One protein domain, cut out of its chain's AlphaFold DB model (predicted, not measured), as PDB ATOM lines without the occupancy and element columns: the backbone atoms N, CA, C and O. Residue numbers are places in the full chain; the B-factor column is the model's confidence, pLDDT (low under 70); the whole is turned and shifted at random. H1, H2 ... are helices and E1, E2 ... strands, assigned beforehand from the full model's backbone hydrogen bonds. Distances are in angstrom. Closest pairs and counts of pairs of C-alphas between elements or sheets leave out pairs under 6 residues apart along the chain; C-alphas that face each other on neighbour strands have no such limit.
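Overview. This is residues 2 to 37 and 67 to 82 of the 105 residues of the protein "FAR1 domain-containing protein" of Triticum turgidum subsp. durum (UniProt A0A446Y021). One helix, H1, has two strands, E1 and E2, on one side of it; the strands run near each other but pair with no named strand. Residues 2 to 12, with no named element, loop out and back before H1, and after H1 a tight link folds the backbone back into E1. The 52 printed residues hold these elements in the order H1, E1, E2, of mixed class. The whole is only just compact, close to loose, with a radius of gyration of the C-alphas of 11.5 A and spans of 35 by 24 by 17 A.

Arrangement. H1, residues 13 to 26, has 9 of 10 O i to N i+4 pairs within hydrogen-bond range. Its closest C-alphas to E1, residues 31 to 37, are those of Asn 21 and Ile 31, 6.6 A apart. Its closest to E2, residues 72 to 77, are those of Lys 13 and Leu 75, 7.6 A apart. E1 and E2 are near each other, with closest C-alphas 8.5 A apart.

Along the chain. H1 measures 20.5 A from C-alpha 13 at (-37.767, -39.144, 47.077) to C-alpha 26. E1 measures 18.5 A and E2 16.4 A, ending at C-alpha 77 at (-45.173, -36.353, 50.579).

Size, cuts and confidence. The C-alphas of Thr 67 and Asp 80, the two farthest apart, are 36.4 A apart. Residues 38 to 66 are not printed, and C-alphas 37 and 67 are 23.4 A apart across this cut. No printed residue is under 70 in pLDDT.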
ATOM      1  N   GLN A   2     -37.090 -56.756  47.865       82.81
ATOM      2  CA  GLN A   2     -38.265 -56.077  48.413       82.81
ATOM      3  C   GLN A   2     -39.142 -55.549  47.277       82.81
ATOM      4  O   GLN A   2     -38.681 -54.797  46.424       82.81
ATOM      5  N   VAL A   3     -40.396 -55.999  47.238       88.88
ATOM      6  CA  VAL A   3     -41.370 -55.563  46.233       88.88
ATOM      7  C   VAL A   3     -41.977 -54.238  46.699       88.88
ATOM      8  O   VAL A   3     -42.400 -54.160  47.857       88.88
ATOM      9  N   PRO A   4     -42.046 -53.203  45.841       91.62
ATOM     10  CA  PRO A   4     -42.755 -51.980  46.177       91.62
ATOM     11  C   PRO A   4     -44.195 -52.289  46.574       91.62
ATOM     12  O   PRO A   4     -44.883 -53.073  45.925       91.62
ATOM     13  N   SER A   5     -44.667 -51.660  47.640       94.06
ATOM     14  CA  SER A   5     -46.043 -51.821  48.098       94.06
ATOM     15  C   SER A   5     -46.608 -50.477  48.521       94.06
ATOM     16  O   SER A   5     -45.875 -49.588  48.963       94.06
ATOM     17  N   VAL A   6     -47.918 -50.309  48.350       96.12
ATOM     18  CA  VAL A   6     -48.611 -49.103  48.810       96.12
ATOM     19  C   VAL A   6     -48.449 -48.998  50.326       96.12
ATOM     20  O   VAL A   6     -48.646 -49.977  51.036       96.12
ATOM     21  N   GLY A   7     -48.066 -47.816  50.801       95.06
ATOM     22  CA  GLY A   7     -47.754 -47.554  52.205       95.06
ATOM     23  C   GLY A   7     -46.277 -47.699  52.575       95.06
ATOM     24  O   GLY A   7     -45.932 -47.377  53.704       95.06
ATOM     25  N   THR A   8     -45.393 -48.123  51.662       95.62
ATOM     26  CA  THR A   8     -43.937 -48.080  51.918       95.62
ATOM     27  C   THR A   8     -43.504 -46.626  52.110       95.62
ATOM     28  O   THR A   8     -43.855 -45.797  51.268       95.62
ATOM     29  N   ILE A   9     -42.768 -46.337  53.186       95.56
ATOM     30  CA  ILE A   9     -42.335 -44.991  53.594       95.56
ATOM     31  C   ILE A   9     -40.832 -44.834  53.329       95.56
ATOM     32  O   ILE A   9     -40.085 -45.802  53.438       95.56
ATOM     33  N   PHE A  10     -40.419 -43.620  52.987       96.12
ATOM     34  CA  PHE A  10     -39.047 -43.202  52.734       96.12
ATOM     35  C   PHE A  10     -38.815 -41.818  53.333       96.12
ATOM     36  O   PHE A  10     -39.720 -40.978  53.333       96.12
ATOM     37  N   ASP A  11     -37.587 -41.531  53.743       94.88
ATOM     38  CA  ASP A  11     -37.216 -40.208  54.248       94.88
ATOM     39  C   ASP A  11     -37.063 -39.205  53.096       94.88
ATOM     40  O   ASP A  11     -37.238 -37.992  53.251       94.88
ATOM     41  N   SER A  12     -36.773 -39.704  51.889       94.25
ATOM     42  CA  SER A  12     -36.597 -38.875  50.701       94.25
ATOM     43  C   SER A  12     -37.122 -39.525  49.422       94.25
ATOM     44  O   SER A  12     -37.207 -40.742  49.272       94.25
ATOM     45  N   LYS A  13     -37.425 -38.684  48.430       92.44
ATOM     46  CA  LYS A  13     -37.767 -39.144  47.077       92.44
ATOM     47  C   LYS A  13     -36.610 -39.880  46.384       92.44
ATOM     48  O   LYS A  13     -36.870 -40.668  45.481       92.44
ATOM     49  N   ASP A  14     -35.364 -39.563  46.743       94.69
ATOM     50  CA  ASP A  14     -34.169 -40.139  46.124       94.69
ATOM     51  C   ASP A  14     -33.931 -41.553  46.672       94.69
ATOM     52  O   ASP A  14     -33.719 -42.475  45.895       94.69
ATOM     53  N   GLU A  15     -34.154 -41.765  47.970       96.06
ATOM     54  CA  GLU A  15     -34.208 -43.104  48.568       96.06
ATOM     55  C   GLU A  15     -35.299 -43.971  47.919       96.06
ATOM     56  O   GLU A  15     -35.051 -45.107  47.516       96.06
ATOM     57  N   ALA A  16     -36.499 -43.414  47.730       95.94
ATOM     58  CA  ALA A  16     -37.578 -44.101  47.028       95.94
ATOM     59  C   ALA A  16     -37.209 -44.452  45.569       95.94
ATOM     60  O   ALA A  16     -37.653 -45.474  45.035       95.94
ATOM     61  N   TYR A  17     -36.402 -43.608  44.918       95.88
ATOM     62  CA  TYR A  17     -35.877 -43.866  43.580       95.88
ATOM     63  C   TYR A  17     -34.881 -45.021  43.585       95.88
ATOM     64  O   TYR A  17     -35.032 -45.930  42.773       95.88
ATOM     65  N   ASP A  18     -33.918 -45.027  44.502       95.50
ATOM     66  CA  ASP A  18     -32.924 -46.096  44.616       95.50
ATOM     67  C   ASP A  18     -33.578 -47.437  44.956       95.50
ATOM     68  O   ASP A  18     -33.267 -48.460  44.341       95.50
ATOM     69  N   PHE A  19     -34.563 -47.421  45.855       95.44
ATOM     70  CA  PHE A  19     -35.394 -48.578  46.165       95.44
ATOM     71  C   PHE A  19     -36.074 -49.151  44.912       95.44
ATOM     72  O   PHE A  19     -35.969 -50.346  44.621       95.44
ATOM     73  N   TYR A  20     -36.746 -48.300  44.130       95.31
ATOM     74  CA  TYR A  20     -37.433 -48.747  42.919       95.31
ATOM     75  C   TYR A  20     -36.466 -49.121  41.793       95.31
ATOM     76  O   TYR A  20     -36.771 -50.011  41.003       95.31
ATOM     77  N   ASN A  21     -35.290 -48.490  41.738       93.69
ATOM     78  CA  ASN A  21     -34.219 -48.838  40.815       93.69
ATOM     79  C   ASN A  21     -33.745 -50.268  41.090       93.69
ATOM     80  O   ASN A  21     -33.730 -51.089  40.181       93.69
ATOM     81  N   MET A  22     -33.446 -50.619  42.343       93.00
ATOM     82  CA  MET A  22     -33.055 -51.992  42.693       93.00
ATOM     83  C   MET A  22     -34.115 -53.020  42.271       93.00
ATOM     84  O   MET A  22     -33.777 -54.054  41.698       93.00
ATOM     85  N   PHE A  23     -35.400 -52.713  42.478       92.81
ATOM     86  CA  PHE A  23     -36.498 -53.551  41.991       92.81
ATOM     87  C   PHE A  23     -36.536 -53.643  40.453       92.81
ATOM     88  O   PHE A  23     -36.757 -54.719  39.897       92.81
ATOM     89  N   SER A  24     -36.307 -52.532  39.748       91.06
ATOM     90  CA  SER A  24     -36.383 -52.489  38.287       91.06
ATOM     91  C   SER A  24     -35.243 -53.229  37.594       91.06
ATOM     92  O   SER A  24     -35.443 -53.753  36.498       91.06
ATOM     93  N   TRP A  25     -34.065 -53.293  38.219       89.81
ATOM     94  CA  TRP A  25     -32.924 -54.068  37.724       89.81
ATOM     95  C   TRP A  25     -33.266 -55.552  37.604       89.81
ATOM     96  O   TRP A  25     -33.091 -56.140  36.539       89.81
ATOM     97  N   GLU A  26     -33.846 -56.123  38.654       87.56
ATOM     98  CA  GLU A  26     -34.279 -57.522  38.676       87.56
ATOM     99  C   GLU A  26     -35.506 -57.755  37.787       87.56
ATOM    100  O   GLU A  26     -35.639 -58.791  37.140       87.56
ATOM    101  N   GLY A  27     -36.381 -56.750  37.688       86.38
ATOM    102  CA  GLY A  27     -37.478 -56.736  36.726       86.38
ATOM    103  C   GLY A  27     -37.039 -56.554  35.270       86.38
ATOM    104  O   GLY A  27     -37.867 -56.697  34.378       86.38
ATOM    105  N   GLY A  28     -35.774 -56.224  34.989       90.31
ATOM    106  CA  GLY A  28     -35.268 -56.033  33.630       90.31
ATOM    107  C   GLY A  28     -35.835 -54.804  32.909       90.31
ATOM    108  O   GLY A  28     -36.052 -54.849  31.698       90.31
ATOM    109  N   PHE A  29     -36.094 -53.704  33.621       90.12
ATOM    110  CA  PHE A  29     -36.526 -52.439  33.020       90.12
ATOM    111  C   PHE A  29     -35.804 -51.226  33.605       90.12
ATOM    112  O   PHE A  29     -35.393 -51.197  34.761       90.12
ATOM    113  N   GLY A  30     -35.672 -50.178  32.793       90.25
ATOM    114  CA  GLY A  30     -35.180 -48.883  33.257       90.25
ATOM    115  C   GLY A  30     -36.299 -48.043  33.866       90.25
ATOM    116  O   GLY A  30     -37.457 -48.153  33.452       90.25
ATOM    117  N   ILE A  31     -35.945 -47.146  34.783       92.50
ATOM    118  CA  ILE A  31     -36.867 -46.182  35.394       92.50
ATOM    119  C   ILE A  31     -36.442 -44.735  35.118       92.50
ATOM    120  O   ILE A  31     -35.310 -44.452  34.719       92.50
ATOM    121  N   CYS A  32     -37.373 -43.799  35.285       92.56
ATOM    122  CA  CYS A  32     -37.101 -42.366  35.282       92.56
ATOM    123  C   CYS A  32     -38.155 -41.588  36.073       92.56
ATOM    124  O   CYS A  32     -39.263 -42.072  36.301       92.56
ATOM    125  N   TYR A  33     -37.835 -40.347  36.443       94.06
ATOM    126  CA  TYR A  33     -38.825 -39.436  37.010       94.06
ATOM    127  C   TYR A  33     -39.911 -39.097  35.985       94.06
ATOM    128  O   TYR A  33     -39.620 -38.723  34.849       94.06
ATOM    129  N   GLY A  34     -41.166 -39.251  36.401       91.75
ATOM    130  CA  GLY A  34     -42.348 -38.887  35.634       91.75
ATOM    131  C   GLY A  34     -42.967 -37.580  36.124       91.75
ATOM    132  O   GLY A  34     -42.276 -36.638  36.520       91.75
ATOM    133  N   LYS A  35     -44.303 -37.536  36.107       93.25
ATOM    134  CA  LYS A  35     -45.089 -36.389  36.570       93.25
ATOM    135  C   LYS A  35     -44.714 -36.017  38.006       93.25
ATOM    136  O   LYS A  35     -44.530 -36.882  38.855       93.25
ATOM    137  N   SER A  36     -44.659 -34.722  38.284       94.88
ATOM    138  CA  SER A  36     -44.571 -34.198  39.646       94.88
ATOM    139  C   SER A  36     -45.671 -33.170  39.876       94.88
ATOM    140  O   SER A  36     -46.212 -32.606  38.921       94.88
ATOM    141  N   SER A  37     -46.049 -32.970  41.134       93.81
ATOM    142  CA  SER A  37     -46.950 -31.893  41.537       93.81
ATOM    143  C   SER A  37     -46.338 -31.106  42.681       93.81
ATOM    144  O   SER A  37     -45.622 -31.646  43.531       93.81
ATOM    145  N   THR A  67     -43.640 -46.938  24.702       84.25
ATOM    146  CA  THR A  67     -44.805 -47.800  24.450       84.25
ATOM    147  C   THR A  67     -46.034 -47.353  25.231       84.25
ATOM    148  O   THR A  67     -46.966 -48.132  25.402       84.25
ATOM    149  N   HIS A  68     -46.041 -46.127  25.767       86.00
ATOM    150  CA  HIS A  68     -47.063 -45.676  26.715       86.00
ATOM    151  C   HIS A  68     -47.192 -46.600  27.940       86.00
ATOM    152  O   HIS A  68     -48.275 -46.752  28.497       86.00
ATOM    153  N   CYS A  69     -46.086 -47.228  28.358       90.62
ATOM    154  CA  CYS A  69     -46.070 -48.114  29.517       90.62
ATOM    155  C   CYS A  69     -46.581 -47.398  30.777       90.62
ATOM    156  O   CYS A  69     -46.138 -46.291  31.092       90.62
ATOM    157  N   GLU A  70     -47.495 -48.037  31.508       93.69
ATOM    158  CA  GLU A  70     -48.112 -47.475  32.717       93.69
ATOM    159  C   GLU A  70     -47.419 -47.915  34.013       93.69
ATOM    160  O   GLU A  70     -47.802 -47.460  35.093       93.69
ATOM    161  N   ALA A  71     -46.400 -48.777  33.921       94.88
ATOM    162  CA  ALA A  71     -45.659 -49.246  35.082       94.88
ATOM    163  C   ALA A  71     -44.998 -48.075  35.822       94.88
ATOM    164  O   ALA A  71     -44.207 -47.315  35.247       94.88
ATOM    165  N   ARG A  72     -45.349 -47.916  37.101       95.88
ATOM    166  CA  ARG A  72     -44.914 -46.796  37.938       95.88
ATOM    167  C   ARG A  72     -45.115 -47.062  39.422       95.88
ATOM    168  O   ARG A  72     -46.007 -47.814  39.814       95.88
ATOM    169  N   ILE A  73     -44.393 -46.294  40.227       97.31
ATOM    170  CA  ILE A  73     -44.813 -45.930  41.577       97.31
ATOM    171  C   ILE A  73     -45.172 -44.443  41.633       97.31
ATOM    172  O   ILE A  73     -44.562 -43.624  40.942       97.31
ATOM    173  N   ARG A  74     -46.166 -44.092  42.452       97.81
ATOM    174  CA  ARG A  74     -46.472 -42.697  42.805       97.81
ATOM    175  C   ARG A  74     -46.146 -42.463  44.262       97.81
ATOM    176  O   ARG A  74     -46.688 -43.144  45.129       97.81
ATOM    177  N   LEU A  75     -45.332 -41.454  44.515       98.00
ATOM    178  CA  LEU A  75     -44.985 -40.999  45.848       98.00
ATOM    179  C   LEU A  75     -45.828 -39.782  46.209       98.00
ATOM    180  O   LEU A  75     -45.936 -38.852  45.407       98.00
ATOM    181  N   HIS A  76     -46.389 -39.773  47.413       96.69
ATOM    182  CA  HIS A  76     -46.901 -38.560  48.043       96.69
ATOM    183  C   HIS A  76     -46.017 -38.185  49.215       96.69
ATOM    184  O   HIS A  76     -45.481 -39.052  49.902       96.69
ATOM    185  N   ARG A  77     -45.878 -36.883  49.426       94.19
ATOM    186  CA  ARG A  77     -45.173 -36.353  50.579       94.19
ATOM    187  C   ARG A  77     -46.097 -36.308  51.792       94.19
ATOM    188  O   ARG A  77     -47.271 -35.964  51.649       94.19
ATOM    189  N   THR A  78     -45.562 -36.636  52.955       91.81
ATOM    190  CA  THR A  78     -46.208 -36.500  54.263       91.81
ATOM    191  C   THR A  78     -45.874 -35.152  54.904       91.81
ATOM    192  O   THR A  78     -44.993 -34.412  54.444       91.81
ATOM    193  N   ASP A  79     -46.606 -34.811  55.964       88.19
ATOM    194  CA  ASP A  79     -46.425 -33.554  56.698       88.19
ATOM    195  C   ASP A  79     -45.089 -33.503  57.458       88.19
ATOM    196  O   ASP A  79     -44.525 -32.427  57.635       88.19
ATOM    197  N   ASP A  80     -44.536 -34.663  57.823       90.25
ATOM    198  CA  ASP A  80     -43.211 -34.840  58.436       90.25
ATOM    199  C   ASP A  80     -42.057 -34.815  57.415       90.25
ATOM    200  O   ASP A  80     -40.944 -35.234  57.712       90.25
ATOM    201  N   HIS A  81     -42.310 -34.303  56.208       89.06
ATOM    202  CA  HIS A  81     -41.363 -34.210  55.096       89.06
ATOM    203  C   HIS A  81     -40.967 -35.532  54.424       89.06
ATOM    204  O   HIS A  81     -40.314 -35.441  53.374       89.06
ATOM    205  N   GLY A  82     -41.409 -36.680  54.945       94.56
ATOM    206  CA  GLY A  82     -41.215 -38.002  54.355       94.56
ATOM    207  C   GLY A  82     -42.032 -38.236  53.083       94.56
ATOM    208  O   GLY A  82     -42.766 -37.372  52.593       94.56
TER     209      GLY A  82